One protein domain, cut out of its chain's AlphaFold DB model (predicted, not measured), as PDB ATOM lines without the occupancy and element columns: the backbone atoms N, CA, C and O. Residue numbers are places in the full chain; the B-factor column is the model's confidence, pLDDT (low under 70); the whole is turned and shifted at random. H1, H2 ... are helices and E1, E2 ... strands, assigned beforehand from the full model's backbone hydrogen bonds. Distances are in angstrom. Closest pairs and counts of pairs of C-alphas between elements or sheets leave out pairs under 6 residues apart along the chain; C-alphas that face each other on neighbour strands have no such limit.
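What this domain is: This is residues 17 to 182, 193 to 198 and 205 to 234 of the 703 residues of the protein "DUF362 domain-containing protein" of Spirochaetes bacterium (UniProt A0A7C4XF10). A small parallel sheet, E1 E2 E3, is covered on one face by H4, H5 and H6, and the long helix H2 packs slantwise on the outer side of H4. Towards the other end of the longest axis, away from H1 and H2, a looser second part holds the hairpin E4 E5, H7, H8 and H9. The printed part has 202 residues with nine named helices and five named strands, in the order H1 H2 H3 E1 H4 E2 H5 H6 E3 E4 E5 H7 H8 H9; the class is mixed, helices and strands. It is compact, with a radius of gyration of the C-alphas of 17.6 A and spans of 53 by 46 by 30 A.

Where its parts are: After residues 17 to 29, with no named element, H1 is residues 30 to 33, its first C-alpha at (6.468, 27.819, -1.787). H2 is 36 to 56, 29.9 A long, and H3 is 58 to 64. E1 is 67 to 70, H4 is 93 to 105, 18.0 A, and E2 is 112 to 116, 13.2 A. H5 is 124 to 131, H6 is 133 to 140 and E3 is 143 to 146. E4 is 152 to 156, E5 is 165 to 169, H7 is 170 to 176 and H8 is 209 to 213. H9 is 220 to 229, 15.5 A, ending at (-1.519, 25.186, 42.372).

How they stand to each other: E2 is the inner strand, parallel to E1 (N 69 to O 113, 2.8 A) and to E3 (N 114 to O 143, 2.8 A). E1, H4, E2 and E2, H5 H6, E3 are strand-helix-strand units, parallel neighbour strands joined through helices, with right-handed crossovers. H4, H5 and H6 lie on the same face, making two layers, helices over a sheet. H5 stands up from the sheet at 47 degrees. H4 touches H6 at a shallow tilt of 26 degrees, the closest C-alphas being Asp 97 and Ile 136, 6.4 A. H2 touches H4 at a steep tilt of 50 degrees, the same way, closest at the C-alphas of Gln 42 and Ala 98, 4.8 A. H1 and H3 are each close to H2 but not clearly touching it, with closest C-alphas 7.0 A and 5.5 A apart. The hairpin E4 E5 is antiparallel (N 153 to O 168, 2.8 A). H7 only grazes the sheet E1 E2 E3 with residues 171 to 175, and its Glu 170 C-alpha is 5.5 A from that of Ala 152 in E4. The closest C-alphas of E5 and H8, Leu 167 and Leu 211, are 7.4 A apart. H9 is apart from H7 and H8, and only just apart from E5, at 8.1 A. Every O i to N i+4 pair is within hydrogen-bond range in H2 to H6, against 1 of 3 in H7, 0 of 1 in H8 and 3 of 6 in H9; for i+3 the counts are 4 of 4 in H7 and 2 of 2 in H8, and H1 is too short for an i+4 pair.

The domain as a whole: The C-alphas farthest apart, Val 31 and Pro 158, are 53.9 A apart. Residues 183 to 192 and 199 to 204 are not printed, with gaps of 24.7 A and 11.8 A between C-alphas; the link H7 to H8 runs across both cuts. Of the links printed whole, E1 to H4 is long, with 22 residues. The mean pLDDT of the printed part is 95.1, and no printed residue is under 70.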
ATOM      1  N   GLU A  17      -9.797  18.528   7.053       90.38
ATOM      2  CA  GLU A  17      -9.624  17.155   7.543       90.38
ATOM      3  C   GLU A  17      -8.385  16.490   6.926       90.38
ATOM      4  O   GLU A  17      -7.654  15.743   7.584       90.38
ATOM      5  N   ARG A  18      -8.081  16.825   5.670       83.56
ATOM      6  CA  ARG A  18      -6.836  16.405   5.032       83.56
ATOM      7  C   ARG A  18      -5.648  17.026   5.764       83.56
ATOM      8  O   ARG A  18      -5.589  18.236   5.964       83.56
ATOM      9  N   GLU A  19      -4.681  16.181   6.120       84.50
ATOM     10  CA  GLU A  19      -3.391  16.593   6.705       84.50
ATOM     11  C   GLU A  19      -3.481  17.144   8.145       84.50
ATOM     12  O   GLU A  19      -2.470  17.562   8.702       84.50
ATOM     13  N   CYS A  20      -4.646  17.056   8.804       92.12
ATOM     14  CA  CYS A  20      -4.855  17.589  10.160       92.12
ATOM     15  C   CYS A  20      -4.076  16.876  11.280       92.12
ATOM     16  O   CYS A  20      -4.062  17.338  12.417       92.12
ATOM     17  N   VAL A  21      -3.436  15.742  10.980       93.50
ATOM     18  CA  VAL A  21      -2.651  14.947  11.943       93.50
ATOM     19  C   VAL A  21      -1.157  14.926  11.638       93.50
ATOM     20  O   VAL A  21      -0.356  14.544  12.490       93.50
ATOM     21  N   ALA A  22      -0.772  15.262  10.404       95.31
ATOM     22  CA  ALA A  22       0.591  15.106   9.932       95.31
ATOM     23  C   ALA A  22       0.888  16.021   8.752       95.31
ATOM     24  O   ALA A  22       0.144  16.042   7.773       95.31
ATOM     25  N   LEU A  23       2.036  16.694   8.812       95.31
ATOM     26  CA  LEU A  23       2.522  17.505   7.703       95.31
ATOM     27  C   LEU A  23       2.791  16.661   6.458       95.31
ATOM     28  O   LEU A  23       3.310  15.537   6.519       95.31
ATOM     29  N   THR A  24       2.531  17.258   5.308       93.69
ATOM     30  CA  THR A  24       2.861  16.690   4.009       93.69
ATOM     31  C   THR A  24       4.338  16.859   3.640       93.69
ATOM     32  O   THR A  24       5.060  17.639   4.269       93.69
ATOM     33  N   PRO A  25       4.853  16.061   2.681       93.88
ATOM     34  CA  PRO A  25       6.254  16.129   2.265       93.88
ATOM     35  C   PRO A  25       6.699  17.491   1.714       93.88
ATOM     36  O   PRO A  25       7.881  17.797   1.806       93.88
ATOM     37  N   ASP A  26       5.781  18.294   1.175       95.31
ATOM     38  CA  ASP A  26       6.042  19.622   0.607       95.31
ATOM     39  C   ASP A  26       6.133  20.745   1.656       95.31
ATOM     40  O   ASP A  26       6.359  21.898   1.290       95.31
ATOM     41  N   TYR A  27       5.995  20.441   2.954       97.31
ATOM     42  CA  TYR A  27       6.175  21.425   4.028       97.31
ATOM     43  C   TYR A  27       7.506  22.189   3.907       97.31
ATOM     44  O   TYR A  27       8.568  21.592   3.727       97.31
ATOM     45  N   GLY A  28       7.436  23.517   4.044       94.31
ATOM     46  CA  GLY A  28       8.576  24.430   3.902       94.31
ATOM     47  C   GLY A  28       8.853  24.894   2.466       94.31
ATOM     48  O   GLY A  28       9.783  25.667   2.252       94.31
ATOM     49  N   THR A  29       8.063  24.455   1.480       96.94
ATOM     50  CA  THR A  29       8.156  24.923   0.085       96.94
ATOM     51  C   THR A  29       7.189  26.077  -0.203       96.94
ATOM     52  O   THR A  29       6.214  26.288   0.519       96.94
ATOM     53  N   ALA A  30       7.409  26.802  -1.305       96.50
ATOM     54  CA  ALA A  30       6.468  27.819  -1.787       96.50
ATOM     55  C   ALA A  30       5.067  27.240  -2.067       96.50
ATOM     56  O   ALA A  30       4.068  27.888  -1.774       96.50
ATOM     57  N   VAL A  31       4.995  25.996  -2.560       96.44
ATOM     58  CA  VAL A  31       3.729  25.297  -2.824       96.44
ATOM     59  C   VAL A  31       2.934  25.122  -1.534       96.44
ATOM     60  O   VAL A  31       1.770  25.508  -1.489       96.44
ATOM     61  N   TRP A  32       3.568  24.636  -0.463       95.56
ATOM     62  CA  TRP A  32       2.910  24.511   0.840       95.56
ATOM     63  C   TRP A  32       2.395  25.859   1.356       95.56
ATOM     64  O   TRP A  32       1.251  25.941   1.792       95.56
ATOM     65  N   ASN A  33       3.206  26.919   1.241       94.75
ATOM     66  CA  ASN A  33       2.827  28.264   1.694       94.75
ATOM     67  C   ASN A  33       1.637  28.837   0.901       94.75
ATOM     68  O   ASN A  33       0.907  29.671   1.423       94.75
ATOM     69  N   SER A  34       1.435  28.399  -0.346       95.88
ATOM     70  CA  SER A  34       0.328  28.845  -1.205       95.88
ATOM     71  C   SER A  34      -0.995  28.095  -0.995       95.88
ATOM     72  O   SER A  34      -1.999  28.461  -1.605       95.88
ATOM     73  N   LYS A  35      -1.029  27.046  -0.161       95.44
ATOM     74  CA  LYS A  35      -2.252  26.269   0.089       95.44
ATOM     75  C   LYS A  35      -3.279  27.114   0.852       95.44
ATOM     76  O   LYS A  35      -2.980  27.642   1.923       95.44
ATOM     77  N   ASN A  36      -4.510  27.185   0.344       95.56
ATOM     78  CA  ASN A  36      -5.582  28.001   0.930       95.56
ATOM     79  C   ASN A  36      -5.860  27.639   2.396       95.56
ATOM     80  O   ASN A  36      -6.036  28.521   3.232       95.56
ATOM     81  N   GLU A  37      -5.864  26.348   2.725       95.25
ATOM     82  CA  GLU A  37      -6.073  25.861   4.084       95.25
ATOM     83  C   GLU A  37      -4.934  26.255   5.034       95.25
ATOM     84  O   GLU A  37      -5.186  26.561   6.197       95.25
ATOM     85  N   VAL A  38      -3.691  26.303   4.544       96.31
ATOM     86  CA  VAL A  38      -2.524  26.729   5.327       96.31
ATOM     87  C   VAL A  38      -2.605  28.225   5.615       96.31
ATOM     88  O   VAL A  38      -2.474  28.627   6.770       96.31
ATOM     89  N   ILE A  39      -2.891  29.031   4.591       97.00
ATOM     90  CA  ILE A  39      -3.057  30.485   4.716       97.00
ATOM     91  C   ILE A  39      -4.205  30.810   5.681       97.00
ATOM     92  O   ILE A  39      -4.047  31.642   6.573       97.00
ATOM     93  N   ALA A  40      -5.347  30.126   5.552       97.81
ATOM     94  CA  ALA A  40      -6.506  30.345   6.414       97.81
ATOM     95  C   ALA A  40      -6.212  30.021   7.888       97.81
ATOM     96  O   ALA A  40      -6.577  30.799   8.771       97.81
ATOM     97  N   ILE A  41      -5.521  28.907   8.163       98.31
ATOM     98  CA  ILE A  41      -5.090  28.552   9.524       98.31
ATOM     99  C   ILE A  41      -4.104  29.588  10.063       98.31
ATOM    100  O   ILE A  41      -4.252  30.037  11.200       98.31
ATOM    101  N   GLN A  42      -3.120  29.991   9.255       97.88
ATOM    102  CA  GLN A  42      -2.128  30.982   9.658       97.88
ATOM    103  C   GLN A  42      -2.788  32.308  10.035       97.88
ATOM    104  O   GLN A  42      -2.539  32.819  11.125       97.88
ATOM    105  N   GLN A  43      -3.683  32.815   9.187       98.12
ATOM    106  CA  GLN A  43      -4.404  34.055   9.444       98.12
ATOM    107  C   GLN A  43      -5.264  33.962  10.707       98.12
ATOM    108  O   GLN A  43      -5.242  34.883  11.521       98.12
ATOM    109  N   ALA A  44      -5.993  32.859  10.906       98.44
ATOM    110  CA  ALA A  44      -6.836  32.679  12.087       98.44
ATOM    111  C   ALA A  44      -6.010  32.648  13.383       98.44
ATOM    112  O   ALA A  44      -6.352  33.324  14.350       98.44
ATOM    113  N   VAL A  45      -4.890  31.918  13.401       98.81
ATOM    114  CA  VAL A  45      -3.990  31.887  14.565       98.81
ATOM    115  C   VAL A  45      -3.368  33.260  14.816       98.81
ATOM    116  O   VAL A  45      -3.346  33.714  15.959       98.81
ATOM    117  N   HIS A  46      -2.885  33.940  13.771       98.62
ATOM    118  CA  HIS A  46      -2.263  35.261  13.902       98.62
ATOM    119  C   HIS A  46      -3.272  36.287  14.414       98.62
ATOM    120  O   HIS A  46      -2.984  36.958  15.398       98.62
ATOM    121  N   ASN A  47      -4.482  36.329  13.852       98.38
ATOM    122  CA  ASN A  47      -5.560  37.205  14.314       98.38
ATOM    123  C   ASN A  47      -5.907  36.963  15.786       98.38
ATOM    124  O   ASN A  47      -6.009  37.919  16.558       98.38
ATOM    125  N   ALA A  48      -6.077  35.696  16.184       98.62
ATOM    126  CA  ALA A  48      -6.415  35.343  17.558       98.62
ATOM    127  C   ALA A  48      -5.329  35.823  18.533       98.62
ATOM    128  O   ALA A  48      -5.628  36.454  19.548       98.62
ATOM    129  N   MET A  49      -4.060  35.567  18.198       98.69
ATOM    130  CA  MET A  49      -2.916  35.940  19.026       98.69
ATOM    131  C   MET A  49      -2.656  37.451  19.041       98.69
ATOM    132  O   MET A  49      -2.311  37.985  20.094       98.69
ATOM    133  N   GLU A  50      -2.847  38.161  17.926       98.12
ATOM    134  CA  GLU A  50      -2.721  39.624  17.849       98.12
ATOM    135  C   GLU A  50      -3.796  40.318  18.688       98.12
ATOM    136  O   GLU A  50      -3.458  41.139  19.540       98.12
ATOM    137  N   LYS A  51      -5.072  39.940  18.530       98.25
ATOM    138  CA  LYS A  51      -6.175  40.485  19.338       98.25
ATOM    139  C   LYS A  51      -5.960  40.217  20.825       98.25
ATOM    140  O   LYS A  51      -6.066  41.139  21.631       98.25
ATOM    141  N   LEU A  52      -5.587  38.985  21.189       98.12
ATOM    142  CA  LEU A  52      -5.282  38.644  22.579       98.12
ATOM    143  C   LEU A  52      -4.107  39.477  23.106       98.12
ATOM    144  O   LEU A  52      -4.151  39.961  24.235       98.12
ATOM    145  N   SER A  53      -3.072  39.679  22.291       97.06
ATOM    146  CA  SER A  53      -1.895  40.470  22.663       97.06
ATOM    147  C   SER A  53      -2.204  41.943  22.877       97.06
ATOM    148  O   SER A  53      -1.697  42.515  23.836       97.06
ATOM    149  N   ILE A  54      -3.047  42.541  22.034       96.88
ATOM    150  CA  ILE A  54      -3.491  43.934  22.180       96.88
ATOM    151  C   ILE A  54      -4.263  44.114  23.491       96.88
ATOM    152  O   ILE A  54      -4.020  45.063  24.229       96.88
ATOM    153  N   GLU A  55      -5.164  43.185  23.801       96.56
ATOM    154  CA  GLU A  55      -6.054  43.294  24.960       96.56
ATOM    155  C   GLU A  55      -5.360  42.971  26.297       96.56
ATOM    156  O   GLU A  55      -5.738  43.499  27.344       96.56
ATOM    157  N   THR A  56      -4.335  42.111  26.281       96.19
ATOM    158  CA  THR A  56      -3.679  41.602  27.505       96.19
ATOM    159  C   THR A  56      -2.249  42.097  27.714       96.19
ATOM    160  O   THR A  56      -1.722  41.975  28.817       96.19
ATOM    161  N   GLY A  57      -1.586  42.603  26.670       96.12
ATOM    162  CA  GLY A  57      -0.158  42.931  26.697       96.12
ATOM    163  C   GLY A  57       0.779  41.715  26.756       96.12
ATOM    164  O   GLY A  57       1.978  41.887  26.977       96.12
ATOM    165  N   ILE A  58       0.283  40.481  26.557       95.81
ATOM    166  CA  ILE A  58       1.080  39.251  26.755       95.81
ATOM    167  C   ILE A  58       2.327  39.168  25.858       95.81
ATOM    168  O   ILE A  58       3.310  38.513  26.209       95.81
ATOM    169  N   ILE A  59       2.327  39.885  24.731       96.81
ATOM    170  CA  ILE A  59       3.450  39.942  23.790       96.81
ATOM    171  C   ILE A  59       4.758  40.429  24.435       96.81
ATOM    172  O   ILE A  59       5.821  39.917  24.091       96.81
ATOM    173  N   GLU A  60       4.706  41.331  25.424       96.00
ATOM    174  CA  GLU A  60       5.915  41.817  26.114       96.00
ATOM    175  C   GLU A  60       6.603  40.706  26.920       96.00
ATOM    176  O   GLU A  60       7.834  40.628  26.998       96.00
ATOM    177  N   LYS A  61       5.812  39.780  27.474       96.25
ATOM    178  CA  LYS A  61       6.346  38.600  28.157       96.25
ATOM    179  C   LYS A  61       7.066  37.679  27.172       96.25
ATOM    180  O   LYS A  61       8.116  37.140  27.508       96.25
ATOM    181  N   PHE A  62       6.533  37.520  25.961       97.56
ATOM    182  CA  PHE A  62       7.134  36.676  24.923       97.56
ATOM    183  C   PHE A  62       8.403  37.283  24.311       97.56
ATOM    184  O   PHE A  62       9.298  36.534  23.942       97.56
ATOM    185  N   ARG A  63       8.529  38.616  24.265       96.56
ATOM    186  CA  ARG A  63       9.760  39.302  23.817       96.56
ATOM    187  C   ARG A  63      10.948  39.101  24.751       96.56
ATOM    188  O   ARG A  63      12.092  39.119  24.316       96.56
ATOM    189  N   THR A  64      10.681  38.958  26.044       96.25
ATOM    190  CA  THR A  64      11.717  38.996  27.088       96.25
ATOM    191  C   THR A  64      12.071  37.625  27.651       96.25
ATOM    192  O   THR A  64      13.070  37.499  28.358       96.25
ATOM    193  N   LYS A  65      11.275  36.588  27.361       97.38
ATOM    194  CA  LYS A  65      11.433  35.250  27.943       97.38
ATOM    195  C   LYS A  65      11.357  34.159  26.878       97.38
ATOM    196  O   LYS A  65      10.542  34.270  25.964       97.38
ATOM    197  N   PRO A  66      12.118  33.059  27.026       98.56
ATOM    198  CA  PRO A  66      11.865  31.834  26.279       98.56
ATOM    199  C   PRO A  66      10.417  31.361  26.447       98.56
ATOM    200  O   PRO A  66       9.850  31.445  27.542       98.56
ATOM    201  N   VAL A  67       9.834  30.827  25.374       98.81
ATOM    202  CA  VAL A  67       8.453  30.327  25.355       98.81
ATOM    203  C   VAL A  67       8.454  28.815  25.157       98.81
ATOM    204  O   VAL A  67       8.939  28.305  24.144       98.81
ATOM    205  N   ILE A  68       7.858  28.087  26.102       98.88
ATOM    206  CA  ILE A  68       7.523  26.673  25.928       98.88
ATOM    207  C   ILE A  68       6.152  26.573  25.262       98.88
ATOM    208  O   ILE A  68       5.150  27.027  25.815       98.88
ATOM    209  N   VAL A  69       6.100  25.928  24.102       98.88
ATOM    210  CA  VAL A  69       4.872  25.592  23.382       98.88
ATOM    211  C   VAL A  69       4.603  24.101  23.556       98.88
ATOM    212  O   VAL A  69       5.381  23.261  23.097       98.88
ATOM    213  N   LYS A  70       3.497  23.766  24.222       98.62
ATOM    214  CA  LYS A  70       3.090  22.379  24.471       98.62
ATOM    215  C   LYS A  70       1.869  22.005  23.626       98.62
ATOM    216  O   LYS A  70       0.761  22.393  24.004       98.62
ATOM    217  N   PRO A  71       2.024  21.249  22.525       98.12
ATOM    218  CA  PRO A  71       0.887  20.717  21.774       98.12
ATOM    219  C   PRO A  71       0.127  19.637  22.571       98.12
ATOM    220  O   PRO A  71       0.329  19.450  23.767       98.12
ATOM    221  N   ASN A  72      -0.790  18.924  21.926       96.19
ATOM    222  CA  ASN A  72      -1.422  17.715  22.435       96.19
ATOM    223  C   ASN A  72      -1.167  16.584  21.436       96.19
ATOM    224  O   ASN A  72      -1.719  16.604  20.342       96.19
ATOM    225  N   LEU A  73      -0.313  15.614  21.786       93.44
ATOM    226  CA  LEU A  73       0.064  14.537  20.857       93.44
ATOM    227  C   LEU A  73      -0.424  13.141  21.227       93.44
ATOM    228  O   LEU A  73      -0.406  12.312  20.336       93.44
ATOM    229  N   VAL A  74      -0.778  12.855  22.488       88.00
ATOM    230  CA  VAL A  74      -1.309  11.559  22.985       88.00
ATOM    231  C   VAL A  74      -0.810  10.325  22.199       88.00
ATOM    232  O   VAL A  74       0.209   9.750  22.579       88.00
ATOM    233  N   LEU A  75      -1.475   9.966  21.097       90.94
ATOM    234  CA  LEU A  75      -0.978   9.106  20.021       90.94
ATOM    235  C   LEU A  75      -1.329   9.737  18.656       90.94
ATOM    236  O   LEU A  75      -2.477  10.112  18.428       90.94
ATOM    237  N   VAL A  76      -0.370   9.816  17.728       93.75
ATOM    238  CA  VAL A  76      -0.605  10.300  16.356       93.75
ATOM    239  C   VAL A  76      -1.112   9.153  15.481       93.75
ATOM    240  O   VAL A  76      -0.351   8.271  15.072       93.75
ATOM    241  N   TYR A  77      -2.402   9.188  15.150       91.69
ATOM    242  CA  TYR A  77      -3.033   8.241  14.236       91.69
ATOM    243  C   TYR A  77      -2.781   8.653  12.782       91.69
ATOM    244  O   TYR A  77      -3.523   9.454  12.220       91.69
ATOM    245  N   ASN A  78      -1.730   8.110  12.167       92.00
ATOM    246  CA  ASN A  78      -1.418   8.320  10.751       92.00
ATOM    247  C   ASN A  78      -0.865   7.038  10.107       92.00
ATOM    248  O   ASN A  78       0.321   6.727  10.249       92.00
ATOM    249  N   ASP A  79      -1.721   6.303   9.392       89.56
ATOM    250  CA  ASP A  79      -1.394   5.014   8.758       89.56
ATOM    251  C   ASP A  79      -0.851   3.968   9.761       89.56
ATOM    252  O   ASP A  79       0.038   3.171   9.443       89.56
ATOM    253  N   ILE A  80      -1.385   3.962  10.988       89.31
ATOM    254  CA  ILE A  80      -0.903   3.094  12.074       89.31
ATOM    255  C   ILE A  80      -1.634   1.748  12.180       89.31
ATOM    256  O   ILE A  80      -1.507   1.082  13.193       89.31
ATOM    257  N   GLY A  81      -2.379   1.324  11.155       88.38
ATOM    258  CA  GLY A  81      -3.053   0.014  11.121       88.38
ATOM    259  C   GLY A  81      -4.533   0.018  11.531       88.38
ATOM    260  O   GLY A  81      -5.170  -1.034  11.514       88.38
ATOM    261  N   THR A  82      -5.094   1.183  11.856       91.81
ATOM    262  CA  THR A  82      -6.537   1.386  12.051       91.81
ATOM    263  C   THR A  82      -7.307   1.409  10.723       91.81
ATOM    264  O   THR A  82      -6.716   1.577   9.656       91.81
ATOM    265  N   VAL A  83      -8.636   1.265  10.783       91.56
ATOM    266  CA  VAL A  83      -9.549   1.306   9.628       91.56
ATOM    267  C   VAL A  83      -9.479   2.657   8.925       91.56
ATOM    268  O   VAL A  83      -9.291   2.709   7.709       91.56
ATOM    269  N   LYS A  84      -9.593   3.762   9.675       90.94
ATOM    270  CA  LYS A  84      -9.333   5.089   9.114       90.94
ATOM    271  C   LYS A  84      -7.834   5.337   9.043       90.94
ATOM    272  O   LYS A  84      -7.079   4.962   9.942       90.94
ATOM    273  N   LYS A  85      -7.428   6.033   7.979       88.06
ATOM    274  CA  LYS A  85      -6.044   6.468   7.772       88.06
ATOM    275  C   LYS A  85      -5.564   7.391   8.892       88.06
ATOM    276  O   LYS A  85      -4.415   7.280   9.318       88.06
ATOM    277  N   TYR A  86      -6.433   8.293   9.338       89.69
ATOM    278  CA  TYR A  86      -6.137   9.260  10.382       89.69
ATOM    279  C   TYR A  86      -7.342   9.501  11.294       89.69
ATOM    280  O   TYR A  86      -8.489   9.326  10.884       89.69
ATOM    281  N   TYR A  87      -7.049   9.921  12.522       92.88
ATOM    282  CA  TYR A  87      -8.013  10.399  13.514       92.88
ATOM    283  C   TYR A  87      -7.453  11.697  14.118       92.88
ATOM    284  O   TYR A  87      -6.284  11.678  14.520       92.88
ATOM    285  N   PRO A  88      -8.217  12.809  14.187       93.50
ATOM    286  CA  PRO A  88      -7.747  14.111  14.682       93.50
ATOM    287  C   PRO A  88      -7.591  14.149  16.212       93.50
ATOM    288  O   PRO A  88      -8.093  15.030  16.901       93.50
ATOM    289  N   GLU A  89      -6.860  13.182  16.760       92.06
ATOM    290  CA  GLU A  89      -6.546  13.083  18.184       92.06
ATOM    291  C   GLU A  89      -5.593  14.199  18.626       92.06
ATOM    292  O   GLU A  89      -5.636  14.639  19.772       92.06
ATOM    293  N   THR A  90      -4.720  14.654  17.731       94.81
ATOM    294  CA  THR A  90      -3.574  15.500  18.072       94.81
ATOM    295  C   THR A  90      -3.694  16.895  17.496       94.81
ATOM    296  O   THR A  90      -4.300  17.063  16.440       94.81
ATOM    297  N   THR A  91      -3.067  17.876  18.147       97.62
ATOM    298  CA  THR A  91      -2.932  19.244  17.624       97.62
ATOM    299  C   THR A  91      -2.474  19.216  16.175       97.62
ATOM    300  O   THR A  91      -1.495  18.543  15.837       97.62
ATOM    301  N   ASP A  92      -3.185  19.960  15.338       98.12
ATOM    302  CA  ASP A  92      -2.883  20.108  13.931       98.12
ATOM    303  C   ASP A  92      -1.503  20.759  13.777       98.12
ATOM    304  O   ASP A  92      -1.266  21.862  14.290       98.12
ATOM    305  N   PRO A  93      -0.552  20.103  13.092       98.12
ATOM    306  CA  PRO A  93       0.784  20.657  12.956       98.12
ATOM    307  C   PRO A  93       0.805  21.975  12.163       98.12
ATOM    308  O   PRO A  93       1.743  22.750  12.335       98.12
ATOM    309  N   ARG A  94      -0.219  22.279  11.351       98.38
ATOM    310  CA  ARG A  94      -0.367  23.582  10.675       98.38
ATOM    311  C   ARG A  94      -0.696  24.698  11.669       98.38
ATOM    312  O   ARG A  94      -0.155  25.790  11.544       98.38
ATOM    313  N   VAL A  95      -1.514  24.413  12.689       98.81
ATOM    314  CA  VAL A  95      -1.800  25.358  13.789       98.81
ATOM    315  C   VAL A  95      -0.541  25.603  14.615       98.81
ATOM    316  O   VAL A  95      -0.216  26.747  14.933       98.81
ATOM    317  N   LEU A  96       0.204  24.535  14.924       98.75
ATOM    318  CA  LEU A  96       1.469  24.657  15.646       98.75
ATOM    319  C   LEU A  96       2.493  25.495  14.863       98.75
ATOM    320  O   LEU A  96       3.121  26.375  15.450       98.75
ATOM    321  N   ASP A  97       2.652  25.249  13.559       98.75
ATOM    322  CA  ASP A  97       3.549  26.038  12.707       98.75
ATOM    323  C   ASP A  97       3.127  27.513  12.658       98.75
ATOM    324  O   ASP A  97       3.962  28.388  12.878       98.75
ATOM    325  N   ALA A  98       1.833  27.794  12.473       98.81
ATOM    326  CA  ALA A  98       1.303  29.154  12.457       98.81
ATOM    327  C   ALA A  98       1.601  29.927  13.752       98.81
ATOM    328  O   ALA A  98       2.037  31.081  13.690       98.81
ATOM    329  N   LEU A  99       1.427  29.287  14.917       98.88
ATOM    330  CA  LEU A  99       1.769  29.877  16.214       98.88
ATOM    331  C   LEU A  99       3.273  30.154  16.322       98.88
ATOM    332  O   LEU A  99       3.671  31.218  16.789       98.88
ATOM    333  N   ILE A 100       4.117  29.217  15.890       98.81
ATOM    334  CA  ILE A 100       5.576  29.381  15.934       98.81
ATOM    335  C   ILE A 100       6.023  30.539  15.040       98.81
ATOM    336  O   ILE A 100       6.865  31.336  15.455       98.81
ATOM    337  N   VAL A 101       5.445  30.660  13.842       98.56
ATOM    338  CA  VAL A 101       5.694  31.792  12.942       98.56
ATOM    339  C   VAL A 101       5.304  33.103  13.619       98.56
ATOM    340  O   VAL A 101       6.108  34.029  13.649       98.56
ATOM    341  N   TRP A 102       4.123  33.166  14.241       98.75
ATOM    342  CA  TRP A 102       3.684  34.359  14.964       98.75
ATOM    343  C   TRP A 102       4.632  34.726  16.117       98.75
ATOM    344  O   TRP A 102       5.066  35.874  16.230       98.75
ATOM    345  N   LEU A 103       5.024  33.749  16.942       98.69
ATOM    346  CA  LEU A 103       5.950  33.964  18.058       98.69
ATOM    347  C   LEU A 103       7.310  34.492  17.587       98.69
ATOM    348  O   LEU A 103       7.918  35.328  18.255       98.69
ATOM    349  N   LYS A 104       7.793  34.009  16.441       97.56
ATOM    350  CA  LYS A 104       9.088  34.408  15.893       97.56
ATOM    351  C   LYS A 104       9.032  35.781  15.226       97.56
ATOM    352  O   LYS A 104       9.859  36.634  15.525       97.56
ATOM    353  N   GLU A 105       8.070  35.994  14.335       96.38
ATOM    354  CA  GLU A 105       8.030  37.169  13.453       96.38
ATOM    355  C   GLU A 105       7.307  38.366  14.072       96.38
ATOM    356  O   GLU A 105       7.689  39.506  13.822       96.38
ATOM    357  N   LYS A 106       6.267  38.125  14.879       95.81
ATOM    358  CA  LYS A 106       5.454  39.187  15.493       95.81
ATOM    359  C   LYS A 106       5.851  39.436  16.940       95.81
ATOM    360  O   LYS A 106       6.034  40.584  17.342       95.81
ATOM    361  N   ALA A 107       6.008  38.366  17.719       94.12
ATOM    362  CA  ALA A 107       6.377  38.491  19.125       94.12
ATOM    363  C   ALA A 107       7.887  38.641  19.354       94.12
ATOM    364  O   ALA A 107       8.267  39.005  20.457       94.12
ATOM    365  N   GLY A 108       8.750  38.388  18.361       95.88
ATOM    366  CA  GLY A 108      10.205  38.526  18.518       95.88
ATOM    367  C   GLY A 108      10.783  37.635  19.624       95.88
ATOM    368  O   GLY A 108      11.691  38.053  20.338       95.88
ATOM    369  N   CYS A 109      10.214  36.440  19.811       97.19
ATOM    370  CA  CYS A 109      10.562  35.542  20.909       97.19
ATOM    371  C   CYS A 109      12.041  35.096  20.848       97.19
ATOM    372  O   CYS A 109      12.480  34.633  19.790       97.19
ATOM    373  N   PRO A 110      12.803  35.170  21.961       96.44
ATOM    374  CA  PRO A 110      14.237  34.868  21.964       96.44
ATOM    375  C   PRO A 110      14.546  33.374  21.781       96.44
ATOM    376  O   PRO A 110      15.542  33.019  21.155       96.44
ATOM    377  N   GLU A 111      13.702  32.487  22.314       98.44
ATOM    378  CA  GLU A 111      13.824  31.036  22.147       98.44
ATOM    379  C   GLU A 111      12.433  30.394  22.194       98.44
ATOM    380  O   GLU A 111      11.668  30.604  23.137       98.44
ATOM    381  N   ILE A 112      12.126  29.557  21.202       98.88
ATOM    382  CA  ILE A 112      10.895  28.763  21.160       98.88
ATOM    383  C   ILE A 112      11.241  27.295  21.402       98.88
ATOM    384  O   ILE A 112      12.067  26.703  20.696       98.88
ATOM    385  N   ILE A 113      10.576  26.697  22.388       98.88
ATOM    386  CA  ILE A 113      10.785  25.312  22.804       98.88
ATOM    387  C   ILE A 113       9.480  24.547  22.612       98.88
ATOM    388  O   ILE A 113       8.521  24.750  23.350       98.88
ATOM    389  N   ILE A 114       9.443  23.629  21.651       98.88
ATOM    390  CA  ILE A 114       8.324  22.704  21.485       98.88
ATOM    391  C   ILE A 114       8.554  21.530  22.435       98.88
ATOM    392  O   ILE A 114       9.523  20.781  22.277       98.88
ATOM    393  N   ALA A 115       7.680  21.363  23.424       98.50
ATOM    394  CA  ALA A 115       7.839  20.338  24.449       98.50
ATOM    395  C   ALA A 115       6.561  19.523  24.635       98.50
ATOM    396  O   ALA A 115       5.493  20.084  24.846       98.50
ATOM    397  N   GLU A 116       6.668  18.198  24.604       97.62
ATOM    398  CA  GLU A 116       5.521  17.306  24.789       97.62
ATOM    399  C   GLU A 116       5.918  16.041  25.547       97.62
ATOM    400  O   GLU A 116       7.089  15.670  25.568       97.62
ATOM    401  N   SER A 117       4.938  15.367  26.152       95.69
ATOM    402  CA  SER A 117       5.066  13.959  26.486       95.69
ATOM    403  C   SER A 117       3.776  13.193  26.193       95.69
ATOM    404  O   SER A 117       2.799  13.242  26.948       95.69
ATOM    405  N   SER A 118       3.822  12.440  25.094       92.62
ATOM    406  CA  SER A 118       2.760  11.584  24.562       92.62
ATOM    407  C   SER A 118       2.295  10.502  25.546       92.62
ATOM    408  O   SER A 118       2.842  10.340  26.634       92.62
ATOM    409  N   GLY A 119       1.246   9.754  25.197       86.75
ATOM    410  CA  GLY A 119       0.708   8.676  26.026       86.75
ATOM    411  C   GLY A 119       1.751   7.598  26.341       86.75
ATOM    412  O   GLY A 119       2.613   7.282  25.521       86.75
ATOM    413  N   ARG A 120       1.676   7.003  27.538       79.94
ATOM    414  CA  ARG A 120       2.581   5.910  27.927       79.94
ATOM    415  C   ARG A 120       2.444   4.751  26.932       79.94
ATOM    416  O   ARG A 120       1.341   4.273  26.695       79.94
ATOM    417  N   GLY A 121       3.565   4.303  26.367       76.44
ATOM    418  CA  GLY A 121       3.597   3.289  25.302       76.44
ATOM    419  C   GLY A 121       3.611   3.861  23.877       76.44
ATOM    420  O   GLY A 121       3.849   3.111  22.935       76.44
ATOM    421  N   ALA A 122       3.440   5.176  23.712       84.75
ATOM    422  CA  ALA A 122       3.590   5.895  22.451       84.75
ATOM    423  C   ALA A 122       4.687   6.969  22.601       84.75
ATOM    424  O   ALA A 122       4.376   8.108  22.946       84.75
ATOM    425  N   PRO A 123       5.973   6.632  22.373       91.25
ATOM    426  CA  PRO A 123       7.089   7.557  22.559       91.25
ATOM    427  C   PRO A 123       6.880   8.907  21.882       91.25
ATOM    428  O   PRO A 123       6.539   8.962  20.695       91.25
ATOM    429  N   THR A 124       7.174  10.006  22.577       96.56
ATOM    430  CA  THR A 124       6.989  11.351  22.009       96.56
ATOM    431  C   THR A 124       7.856  11.553  20.773       96.56
ATOM    432  O   THR A 124       7.411  12.135  19.789       96.56
ATOM    433  N   ARG A 125       9.057  10.961  20.747       95.69
ATOM    434  CA  ARG A 125       9.923  10.925  19.557       95.69
ATOM    435  C   ARG A 125       9.237  10.341  18.322       95.69
ATOM    436  O   ARG A 125       9.465  10.834  17.217       95.69
ATOM    437  N   ALA A 126       8.442   9.278  18.487       95.25
ATOM    438  CA  ALA A 126       7.684   8.702  17.379       95.25
ATOM    439  C   ALA A 126       6.614   9.693  16.929       95.25
ATOM    440  O   ALA A 126       6.556  10.031  15.752       95.25
ATOM    441  N   ASN A 127       5.832  10.214  17.873       96.44
ATOM    442  CA  ASN A 127       4.741  11.133  17.576       96.44
ATOM    443  C   ASN A 127       5.226  12.434  16.924       96.44
ATOM    444  O   ASN A 127       4.620  12.858  15.949       96.44
ATOM    445  N   PHE A 128       6.364  13.000  17.343       98.06
ATOM    446  CA  PHE A 128       6.982  14.145  16.666       98.06
ATOM    447  C   PHE A 128       7.310  13.858  15.198       98.06
ATOM    448  O   PHE A 128       7.051  14.701  14.344       98.06
ATOM    449  N   LYS A 129       7.859  12.673  14.900       97.00
ATOM    450  CA  LYS A 129       8.173  12.262  13.522       97.00
ATOM    451  C   LYS A 129       6.913  11.995  12.700       97.00
ATOM    452  O   LYS A 129       6.879  12.323  11.520       97.00
ATOM    453  N   LEU A 130       5.893  11.383  13.303       95.81
ATOM    454  CA  LEU A 130       4.650  11.024  12.615       95.81
ATOM    455  C   LEU A 130       3.802  12.240  12.257       95.81
ATOM    456  O   LEU A 130       3.244  12.267  11.161       95.81
ATOM    457  N   SER A 131       3.729  13.231  13.147       96.94
ATOM    458  CA  SER A 131       3.026  14.490  12.887       96.94
ATOM    459  C   SER A 131       3.857  15.471  12.053       96.94
ATOM    460  O   SER A 131       3.320  16.369  11.409       96.94
ATOM    461  N   GLY A 132       5.181  15.301  12.022       97.38
ATOM    462  CA  GLY A 132       6.105  16.215  11.354       97.38
ATOM    463  C   GLY A 132       6.504  17.421  12.206       97.38
ATOM    464  O   GLY A 132       7.139  18.336  11.688       97.38
ATOM    465  N   VAL A 133       6.192  17.425  13.502       98.44
ATOM    466  CA  VAL A 133       6.651  18.455  14.451       98.44
ATOM    467  C   VAL A 133       8.181  18.530  14.503       98.44
ATOM    468  O   VAL A 133       8.741  19.609  14.687       98.44
ATOM    469  N   ASP A 134       8.885  17.419  14.260       98.38
ATOM    470  CA  ASP A 134      10.346  17.430  14.120       98.38
ATOM    471  C   ASP A 134      10.824  18.256  12.912       98.38
ATOM    472  O   ASP A 134      11.862  18.918  12.983       98.38
ATOM    473  N   ARG A 135      10.063  18.248  11.810       98.31
ATOM    474  CA  ARG A 135      10.327  19.099  10.641       98.31
ATOM    475  C   ARG A 135      10.038  20.563  10.942       98.31
ATOM    476  O   ARG A 135      10.865  21.384  10.559       98.31
ATOM    477  N   ILE A 136       8.958  20.872  11.666       98.62
ATOM    478  CA  ILE A 136       8.668  22.244  12.118       98.62
ATOM    479  C   ILE A 136       9.828  22.774  12.954       98.62
ATOM    480  O   ILE A 136      10.382  23.826  12.645       98.62
ATOM    481  N   ALA A 137      10.255  22.011  13.964       98.62
ATOM    482  CA  ALA A 137      11.343  22.416  14.845       98.62
ATOM    483  C   ALA A 137      12.632  22.716  14.065       98.62
ATOM    484  O   ALA A 137      13.233  23.771  14.257       98.62
ATOM    485  N   ARG A 138      13.023  21.839  13.127       98.38
ATOM    486  CA  ARG A 138      14.199  22.069  12.270       98.38
ATOM    487  C   ARG A 138      14.037  23.282  11.354       98.38
ATOM    488  O   ARG A 138      14.952  24.090  11.274       98.38
ATOM    489  N   HIS A 139      12.902  23.405  10.668       98.12
ATOM    490  CA  HIS A 139      12.672  24.465   9.684       98.12
ATOM    491  C   HIS A 139      12.574  25.851  10.337       98.12
ATOM    492  O   HIS A 139      13.101  26.828   9.812       98.12
ATOM    493  N   ARG A 140      11.937  25.937  11.510       97.50
ATOM    494  CA  ARG A 140      11.727  27.199  12.234       97.50
ATOM    495  C   ARG A 140      12.849  27.530  13.225       97.50
ATOM    496  O   ARG A 140      12.900  28.664  13.707       97.50
ATOM    497  N   GLY A 141      13.767  26.595  13.488       97.62
ATOM    498  CA  GLY A 141      14.875  26.765  14.433       97.62
ATOM    499  C   GLY A 141      14.440  26.686  15.900       97.62
ATOM    500  O   GLY A 141      14.955  27.422  16.731       97.62
ATOM    501  N   CYS A 142      13.457  25.839  16.215       98.50
ATOM    502  CA  CYS A 142      12.958  25.640  17.577       98.50
ATOM    503  C   CYS A 142      13.675  24.479  18.269       98.50
ATOM    504  O   CYS A 142      14.015  23.470  17.643       98.50
ATOM    505  N   ARG A 143      13.816  24.563  19.594       98.56
ATOM    506  CA  ARG A 143      14.258  23.423  20.401       98.56
ATOM    507  C   ARG A 143      13.106  22.430  20.550       98.56
ATOM    508  O   ARG A 143      11.987  22.830  20.845       98.56
ATOM    509  N   LEU A 144      13.370  21.137  20.362       98.56
ATOM    510  CA  LEU A 144      12.365  20.074  20.473       98.56
ATOM    511  C   LEU A 144      12.682  19.159  21.659       98.56
ATOM    512  O   LEU A 144      13.782  18.609  21.729       98.56
ATOM    513  N   VAL A 145      11.731  18.986  22.578       98.56
ATOM    514  CA  VAL A 145      11.948  18.272  23.847       98.56
ATOM    515  C   VAL A 145      10.862  17.225  24.093       98.56
ATOM    516  O   VAL A 145       9.676  17.539  24.152       98.56
ATOM    517  N   ALA A 146      11.283  15.975  24.300       98.12
ATOM    518  CA  ALA A 146      10.442  14.924  24.871       98.12
ATOM    519  C   ALA A 146      10.527  14.999  26.404       98.12
ATOM    520  O   ALA A 146      11.576  14.719  26.991       98.12
ATOM    521  N   LEU A 147       9.446  15.427  27.054       97.81
ATOM    522  CA  LEU A 147       9.416  15.717  28.488       97.81
ATOM    523  C   LEU A 147       9.619  14.457  29.341       97.81
ATOM    524  O   LEU A 147      10.243  14.544  30.394       97.81
ATOM    525  N   GLU A 148       9.190  13.277  28.878       94.56
ATOM    526  CA  GLU A 148       9.439  12.006  29.577       94.56
ATOM    527  C   GLU A 148      10.916  11.589  29.598       94.56
ATOM    528  O   GLU A 148      11.274  10.633  30.281       94.56
ATOM    529  N   GLU A 149      11.782  12.245  28.830       96.12
ATOM    530  CA  GLU A 149      13.221  11.964  28.804       96.12
ATOM    531  C   GLU A 149      14.020  12.953  29.657       96.12
ATOM    532  O   GLU A 149      15.244  12.853  29.730       96.12
ATOM    533  N   GLN A 150      13.349  13.924  30.280       96.81
ATOM    534  CA  GLN A 150      13.980  14.933  31.121       96.81
ATOM    535  C   GLN A 150      14.044  14.471  32.580       96.81
ATOM    536  O   GLN A 150      13.111  13.820  33.056       96.81
ATOM    537  N   PRO A 151      15.102  14.842  33.323       96.88
ATOM    538  CA  PRO A 151      15.101  14.693  34.769       96.88
ATOM    539  C   PRO A 151      13.920  15.429  35.404       96.88
ATOM    540  O   PRO A 151      13.483  16.467  34.901       96.88
ATOM    541  N   ALA A 152      13.431  14.906  36.522       96.94
ATOM    542  CA  ALA A 152      12.333  15.491  37.269       96.94
ATOM    543  C   ALA A 152      12.831  16.311  38.468       96.94
ATOM    544  O   ALA A 152      13.759  15.913  39.176       96.94
ATOM    545  N   VAL A 153      12.145  17.418  38.732       97.25
ATOM    546  CA  VAL A 153      12.161  18.146  40.003       97.25
ATOM    547  C   VAL A 153      10.877  17.841  40.767       97.25
ATOM    548  O   VAL A 153       9.884  17.413  40.176       97.25
ATOM    549  N   ARG A 154      10.889  18.043  42.086       96.69
ATOM    550  CA  ARG A 154       9.767  17.691  42.957       96.69
ATOM    551  C   ARG A 154       9.325  18.867  43.815       96.69
ATOM    552  O   ARG A 154      10.143  19.614  44.355       96.69
ATOM    553  N   TYR A 155       8.013  18.955  43.956       96.75
ATOM    554  CA  TYR A 155       7.296  19.911  44.772       96.75
ATOM    555  C   TYR A 155       6.280  19.182  45.650       96.75
ATOM    556  O   TYR A 155       5.861  18.056  45.359       96.75
ATOM    557  N   VAL A 156       5.876  19.850  46.720       96.00
ATOM    558  CA  VAL A 156       4.692  19.503  47.501       96.00
ATOM    559  C   VAL A 156       3.632  20.579  47.297       96.00
ATOM    560  O   VAL A 156       3.969  21.756  47.211       96.00
ATOM    561  N   LEU A 157       2.369  20.169  47.214       95.44
ATOM    562  CA  LEU A 157       1.182  21.016  47.140       95.44
ATOM    563  C   LEU A 157       0.444  20.904  48.485       95.44
ATOM    564  O   LEU A 157      -0.312  19.946  48.682       95.44
ATOM    565  N   PRO A 158       0.683  21.813  49.450       93.25
ATOM    566  CA  PRO A 158       0.109  21.707  50.792       93.25
ATOM    567  C   PRO A 158      -1.423  21.656  50.794       93.25
ATOM    568  O   PRO A 158      -1.999  20.889  51.562       93.25
ATOM    569  N   GLN A 159      -2.055  22.411  49.886       91.38
ATOM    570  CA  GLN A 159      -3.510  22.562  49.767       91.38
ATOM    571  C   GLN A 159      -4.194  21.453  48.943       91.38
ATOM    572  O   GLN A 159      -5.423  21.351  48.931       91.38
ATOM    573  N   ALA A 160      -3.425  20.614  48.242       93.44
ATOM    574  CA  ALA A 160      -3.974  19.499  47.478       93.44
ATOM    575  C   ALA A 160      -4.491  18.388  48.411       93.44
ATOM    576  O   ALA A 160      -3.942  18.142  49.486       93.44
ATOM    577  N   LYS A 161      -5.540  17.680  47.988       91.25
ATOM    578  CA  LYS A 161      -6.128  16.543  48.713       91.25
ATOM    579  C   LYS A 161      -5.833  15.204  48.042       91.25
ATOM    580  O   LYS A 161      -5.843  14.186  48.727       91.25
ATOM    581  N   VAL A 162      -5.588  15.183  46.728       91.19
ATOM    582  CA  VAL A 162      -5.413  13.939  45.961       91.19
ATOM    583  C   VAL A 162      -3.962  13.712  45.565       91.19
ATOM    584  O   VAL A 162      -3.442  12.624  45.795       91.19
ATOM    585  N   GLN A 163      -3.316  14.704  44.949       90.69
ATOM    586  CA  GLN A 163      -1.923  14.589  44.515       90.69
ATOM    587  C   GLN A 163      -1.099  15.702  45.144       90.69
ATOM    588  O   GLN A 163      -0.916  16.773  44.570       90.69
ATOM    589  N   ARG A 164      -0.606  15.431  46.347       92.69
ATOM    590  CA  ARG A 164       0.147  16.401  47.133       92.69
ATOM    591  C   ARG A 164       1.623  16.388  46.769       92.69
ATOM    592  O   ARG A 164       2.244  17.440  46.743       92.69
ATOM    593  N   GLU A 165       2.192  15.229  46.458       93.31
ATOM    594  CA  GLU A 165       3.515  15.153  45.840       93.31
ATOM    595  C   GLU A 165       3.376  15.264  44.319       93.31
ATOM    596  O   GLU A 165       2.688  14.462  43.676       93.31
ATOM    597  N   ILE A 166       4.087  16.223  43.727       95.44
ATOM    598  CA  ILE A 166       4.102  16.427  42.282       95.44
ATOM    599  C   ILE A 166       5.534  16.527  41.758       95.44
ATOM    600  O   ILE A 166       6.393  17.202  42.327       95.44
ATOM    601  N   LEU A 167       5.792  15.817  40.662       96.81
ATOM    602  CA  LEU A 167       7.050  15.855  39.931       96.81
ATOM    603  C   LEU A 167       6.799  16.455  38.553       96.81
ATOM    604  O   LEU A 167       5.829  16.086  37.889       96.81
ATOM    605  N   ILE A 168       7.694  17.331  38.111       97.88
ATOM    606  CA  ILE A 168       7.683  17.912  36.766       97.88
ATOM    607  C   ILE A 168       9.092  17.851  36.157       97.88
ATOM    608  O   ILE A 168      10.073  17.859  36.898       97.88
ATOM    609  N   PRO A 169       9.227  17.793  34.826       97.75
ATOM    610  CA  PRO A 169      10.495  17.940  34.121       97.75
ATOM    611  C   PRO A 169      11.241  19.214  34.530       97.75
ATOM    612  O   PRO A 169      10.615  20.265  34.660       97.75
ATOM    613  N   GLU A 170      12.576  19.155  34.619       96.56
ATOM    614  CA  GLU A 170      13.447  20.321  34.869       96.56
ATOM    615  C   GLU A 170      13.109  21.507  33.945       96.56
ATOM    616  O   GLU A 170      13.149  22.656  34.363       96.56
ATOM    617  N   LEU A 171      12.688  21.247  32.704       98.00
ATOM    618  CA  LEU A 171      12.258  22.298  31.782       98.00
ATOM    619  C   LEU A 171      11.069  23.127  32.313       98.00
ATOM    620  O   LEU A 171      11.061  24.346  32.171       98.00
ATOM    621  N   PHE A 172      10.072  22.485  32.924       98.38
ATOM    622  CA  PHE A 172       8.893  23.174  33.462       98.38
ATOM    623  C   PHE A 172       9.168  23.848  34.814       98.38
ATOM    624  O   PHE A 172       8.413  24.732  35.210       98.38
ATOM    625  N   ASP A 173      10.279  23.525  35.479       98.12
ATOM    626  CA  ASP A 173      10.757  24.261  36.655       98.12
ATOM    627  C   ASP A 173      10.990  25.750  36.341       98.12
ATOM    628  O   ASP A 173      10.715  26.625  37.159       98.12
ATOM    629  N   HIS A 174      11.422  26.059  35.112       98.38
ATOM    630  CA  HIS A 174      11.561  27.437  34.642       98.38
ATOM    631  C   HIS A 174      10.219  28.170  34.535       98.38
ATOM    632  O   HIS A 174      10.190  29.386  34.722       98.38
ATOM    633  N   VAL A 175       9.119  27.462  34.262       98.31
ATOM    634  CA  VAL A 175       7.766  28.043  34.262       98.31
ATOM    635  C   VAL A 175       7.328  28.330  35.695       98.31
ATOM    636  O   VAL A 175       6.898  29.443  35.979       98.31
ATOM    637  N   VAL A 176       7.518  27.371  36.611       98.25
ATOM    638  CA  VAL A 176       7.198  27.536  38.045       98.25
ATOM    639  C   VAL A 176       7.949  28.726  38.649       98.25
ATOM    640  O   VAL A 176       7.374  29.516  39.389       98.25
ATOM    641  N   LYS A 177       9.222  28.903  38.280       97.56
ATOM    642  CA  LYS A 177      10.065  30.026  38.724       97.56
ATOM    643  C   LYS A 177       9.808  31.341  37.977       97.56
ATOM    644  O   LYS A 177      10.473  32.333  38.255       97.56
ATOM    645  N   GLY A 178       8.894  31.363  37.006       96.94
ATOM    646  CA  GLY A 178       8.559  32.555  36.223       96.94
ATOM    647  C   GLY A 178       9.630  32.991  35.216       96.94
ATOM    648  O   GLY A 178       9.524  34.083  34.652       96.94
ATOM    649  N   ASN A 179      10.639  32.159  34.959       98.00
ATOM    650  CA  ASN A 179      11.716  32.445  34.015       98.00
ATOM    651  C   ASN A 179      11.243  32.305  32.567       98.00
ATOM    652  O   ASN A 179      11.685  33.061  31.707       98.00
ATOM    653  N   TYR A 180      10.389  31.317  32.284       98.56
ATOM    654  CA  TYR A 180       9.897  31.013  30.935       98.56
ATOM    655  C   TYR A 180       8.395  31.294  30.859       98.56
ATOM    656  O   TYR A 180       7.685  31.197  31.863       98.56
ATOM    657  N   ALA A 181       7.913  31.633  29.668       98.50
ATOM    658  CA  ALA A 181       6.486  31.672  29.378       98.50
ATOM    659  C   ALA A 181       5.998  30.306  28.874       98.50
ATOM    660  O   ALA A 181       6.772  29.528  28.307       98.50
ATOM    661  N   TYR A 182       4.715  30.010  29.069       98.56
ATOM    662  CA  TYR A 182       4.122  28.722  28.713       98.56
ATOM    663  C   TYR A 182       2.826  28.892  27.910       98.56
ATOM    664  O   TYR A 182       1.856  29.460  28.403       98.56
ATOM    665  N   TYR A 193     -12.482  10.275  30.399       88.81
ATOM    666  CA  TYR A 193     -12.224  10.404  31.830       88.81
ATOM    667  C   TYR A 193     -12.869  11.656  32.420       88.81
ATOM    668  O   TYR A 193     -13.458  11.594  33.492       88.81
ATOM    669  N   THR A 194     -12.751  12.778  31.711       91.44
ATOM    670  CA  THR A 194     -13.052  14.121  32.236       91.44
ATOM    671  C   THR A 194     -14.097  14.880  31.413       91.44
ATOM    672  O   THR A 194     -14.293  16.075  31.609       91.44
ATOM    673  N   GLY A 195     -14.732  14.225  30.436       93.06
ATOM    674  CA  GLY A 195     -15.686  14.827  29.497       93.06
ATOM    675  C   GLY A 195     -15.019  15.560  28.331       93.06
ATOM    676  O   GLY A 195     -15.328  15.275  27.176       93.06
ATOM    677  N   VAL A 196     -14.046  16.431  28.614       94.19
ATOM    678  CA  VAL A 196     -13.278  17.206  27.616       94.19
ATOM    679  C   VAL A 196     -11.774  17.168  27.899       94.19
ATOM    680  O   VAL A 196     -11.367  16.854  29.019       94.19
ATOM    681  N   THR A 197     -10.930  17.452  26.899       86.75
ATOM    682  CA  THR A 197      -9.457  17.355  27.030       86.75
ATOM    683  C   THR A 197      -8.740  18.621  27.518       86.75
ATOM    684  O   THR A 197      -7.623  18.476  27.991       86.75
ATOM    685  N   LEU A 198      -9.320  19.813  27.389       81.12
ATOM    686  CA  LEU A 198      -8.640  21.047  26.936       81.12
ATOM    687  C   LEU A 198      -7.515  21.631  27.850       81.12
ATOM    688  O   LEU A 198      -6.890  20.933  28.645       81.12
ATOM    689  N   GLY A 205       0.227  15.988  30.521       93.44
ATOM    690  CA  GLY A 205       1.406  15.618  29.742       93.44
ATOM    691  C   GLY A 205       2.720  16.225  30.253       93.44
ATOM    692  O   GLY A 205       3.770  15.920  29.709       93.44
ATOM    693  N   VAL A 206       2.699  17.097  31.260       96.75
ATOM    694  CA  VAL A 206       3.914  17.627  31.894       96.75
ATOM    695  C   VAL A 206       4.420  16.664  32.957       96.75
ATOM    696  O   VAL A 206       5.619  16.440  33.039       96.75
ATOM    697  N   ILE A 207       3.532  16.048  33.740       95.88
ATOM    698  CA  ILE A 207       3.960  15.138  34.807       95.88
ATOM    699  C   ILE A 207       4.508  13.810  34.229       95.88
ATOM    700  O   ILE A 207       4.031  13.356  33.177       95.88
ATOM    701  N   PRO A 208       5.490  13.169  34.890       93.75
ATOM    702  CA  PRO A 208       6.071  11.895  34.459       93.75
ATOM    703  C   PRO A 208       5.071  10.728  34.338       93.75
ATOM    704  O   PRO A 208       3.973  10.756  34.900       93.75
ATOM    705  N   TYR A 209       5.441   9.683  33.591       88.19
ATOM    706  CA  TYR A 209       4.544   8.581  33.222       88.19
ATOM    707  C   TYR A 209       3.972   7.801  34.392       88.19
ATOM    708  O   TYR A 209       2.775   7.505  34.367       88.19
ATOM    709  N   ASN A 210       4.786   7.448  35.383       86.50
ATOM    710  CA  ASN A 210       4.278   6.734  36.543       86.50
ATOM    711  C   ASN A 210       3.371   7.683  37.325       86.50
ATOM    712  O   ASN A 210       2.228   7.324  37.602       86.50
ATOM    713  N   LEU A 211       3.805   8.922  37.581       91.12
ATOM    714  CA  LEU A 211       2.980   9.896  38.299       91.12
ATOM    715  C   LEU A 211       1.610  10.136  37.635       91.12
ATOM    716  O   LEU A 211       0.616  10.298  38.340       91.12
ATOM    717  N   ARG A 212       1.492  10.079  36.298       89.75
ATOM    718  CA  ARG A 212       0.181  10.135  35.609       89.75
ATOM    719  C   ARG A 212      -0.786   9.048  36.070       89.75
ATOM    720  O   ARG A 212      -1.971   9.343  36.181       89.75
ATOM    721  N   GLN A 213      -0.296   7.843  36.361       84.94
ATOM    722  CA  GLN A 213      -1.116   6.690  36.757       84.94
ATOM    723  C   GLN A 213      -1.548   6.737  38.232       84.94
ATOM    724  O   GLN A 213      -2.605   6.207  38.575       84.94
ATOM    725  N   ARG A 214      -0.776   7.389  39.116       86.81
ATOM    726  CA  ARG A 214      -1.153   7.564  40.533       86.81
ATOM    727  C   ARG A 214      -2.482   8.318  40.636       86.81
ATOM    728  O   ARG A 214      -2.640   9.346  39.986       86.81
ATOM    729  N   ALA A 215      -3.443   7.819  41.412       86.50
ATOM    730  CA  ALA A 215      -4.794   8.393  41.516       86.50
ATOM    731  C   ALA A 215      -5.528   8.594  40.165       86.50
ATOM    732  O   ALA A 215      -6.445   9.409  40.060       86.50
ATOM    733  N   HIS A 216      -5.157   7.841  39.119       88.12
ATOM    734  CA  HIS A 216      -5.914   7.771  37.867       88.12
ATOM    735  C   HIS A 216      -7.107   6.822  38.069       88.12
ATOM    736  O   HIS A 216      -7.108   5.652  37.688       88.12
ATOM    737  N   ASN A 217      -8.080   7.322  38.824       88.00
ATOM    738  CA  ASN A 217      -9.278   6.628  39.271       88.00
ATOM    739  C   ASN A 217     -10.427   7.649  39.375       88.00
ATOM    740  O   ASN A 217     -10.456   8.643  38.653       88.00
ATOM    741  N   TYR A 218     -11.380   7.437  40.276       87.06
ATOM    742  CA  TYR A 218     -12.471   8.378  40.536       87.06
ATOM    743  C   TYR A 218     -12.029   9.797  40.966       87.06
ATOM    744  O   TYR A 218     -12.852  10.706  40.922       87.06
ATOM    745  N   ASN A 219     -10.772   9.991  41.382       91.06
ATOM    746  CA  ASN A 219     -10.206  11.281  41.788       91.06
ATOM    747  C   ASN A 219      -9.486  12.038  40.654       91.06
ATOM    748  O   ASN A 219      -8.869  13.073  40.917       91.06
ATOM    749  N   ILE A 220      -9.526  11.542  39.410       92.00
ATOM    750  CA  ILE A 220      -8.739  12.114  38.310       92.00
ATOM    751  C   ILE A 220      -9.030  13.600  38.064       92.00
ATOM    752  O   ILE A 220      -8.091  14.363  37.856       92.00
ATOM    753  N   ASP A 221     -10.294  14.027  38.127       94.69
ATOM    754  CA  ASP A 221     -10.659  15.426  37.890       94.69
ATOM    755  C   ASP A 221      -9.983  16.344  38.914       94.69
ATOM    756  O   ASP A 221      -9.280  17.284  38.545       94.69
ATOM    757  N   ARG A 222     -10.096  16.006  40.205       95.50
ATOM    758  CA  ARG A 222      -9.468  16.768  41.291       95.50
ATOM    759  C   ARG A 222      -7.952  16.782  41.173       95.50
ATOM    760  O   ARG A 222      -7.360  17.848  41.277       95.50
ATOM    761  N   LYS A 223      -7.335  15.631  40.888       94.00
ATOM    762  CA  LYS A 223      -5.890  15.541  40.635       94.00
ATOM    763  C   LYS A 223      -5.441  16.542  39.567       94.00
ATOM    764  O   LYS A 223      -4.405  17.177  39.733       94.00
ATOM    765  N   LEU A 224      -6.178  16.640  38.461       96.12
ATOM    766  CA  LEU A 224      -5.816  17.508  37.341       96.12
ATOM    767  C   LEU A 224      -5.986  18.987  37.683       96.12
ATOM    768  O   LEU A 224      -5.115  19.781  37.345       96.12
ATOM    769  N   VAL A 225      -7.063  19.350  38.382       97.44
ATOM    770  CA  VAL A 225      -7.287  20.733  38.822       97.44
ATOM    771  C   VAL A 225      -6.241  21.153  39.861       97.44
ATOM    772  O   VAL A 225      -5.703  22.250  39.768       97.44
ATOM    773  N   GLU A 226      -5.863  20.277  40.796       96.81
ATOM    774  CA  GLU A 226      -4.844  20.567  41.818       96.81
ATOM    775  C   GLU A 226      -3.460  20.883  41.216       96.81
ATOM    776  O   GLU A 226      -2.666  21.582  41.839       96.81
ATOM    777  N   MET A 227      -3.168  20.468  39.975       97.25
ATOM    778  CA  MET A 227      -1.931  20.870  39.287       97.25
ATOM    779  C   MET A 227      -1.836  22.389  39.066       97.25
ATOM    780  O   MET A 227      -0.726  22.922  38.995       97.25
ATOM    781  N   LEU A 228      -2.974  23.096  39.016       97.38
ATOM    782  CA  LEU A 228      -3.031  24.554  38.884       97.38
ATOM    783  C   LEU A 228      -2.429  25.285  40.091       97.38
ATOM    784  O   LEU A 228      -2.083  26.463  39.957       97.38
ATOM    785  N   TYR A 229      -2.259  24.619  41.241       97.50
ATOM    786  CA  TYR A 229      -1.519  25.186  42.372       97.50
ATOM    787  C   TYR A 229      -0.053  25.458  42.028       97.50
ATOM    788  O   TYR A 229       0.510  26.407  42.567       97.50
ATOM    789  N   LEU A 230       0.547  24.659  41.134       97.75
ATOM    790  CA  LEU A 230       1.971  24.734  40.806       97.75
ATOM    791  C   LEU A 230       2.261  25.623  39.595       97.75
ATOM    792  O   LEU A 230       3.157  26.460  39.644       97.75
ATOM    793  N   PHE A 231       1.548  25.418  38.488       97.12
ATOM    794  CA  PHE A 231       1.763  26.186  37.261       97.12
ATOM    795  C   PHE A 231       0.490  26.277  36.421       97.12
ATOM    796  O   PHE A 231      -0.368  25.396  36.452       97.12
ATOM    797  N   LYS A 232       0.387  27.355  35.641       96.88
ATOM    798  CA  LYS A 232      -0.710  27.626  34.705       96.88
ATOM    799  C   LYS A 232      -0.113  28.082  33.366       96.88
ATOM    800  O   LYS A 232       0.945  28.714  33.386       96.88
ATOM    801  N   PRO A 233      -0.723  27.756  32.216       97.69
ATOM    802  CA  PRO A 233      -0.324  28.360  30.952       97.69
ATOM    803  C   PRO A 233      -0.631  29.858  30.956       97.69
ATOM    804  O   PRO A 233      -1.668  30.280  31.459       97.69
ATOM    805  N   ASP A 234       0.268  30.633  30.360       98.06
ATOM    806  CA  ASP A 234       0.079  32.058  30.087       98.06
ATOM    807  C   ASP A 234      -0.954  32.285  28.984       98.06
ATOM    808  O   ASP A 234      -1.713  33.249  29.018       98.06
TER     809      ASP A 234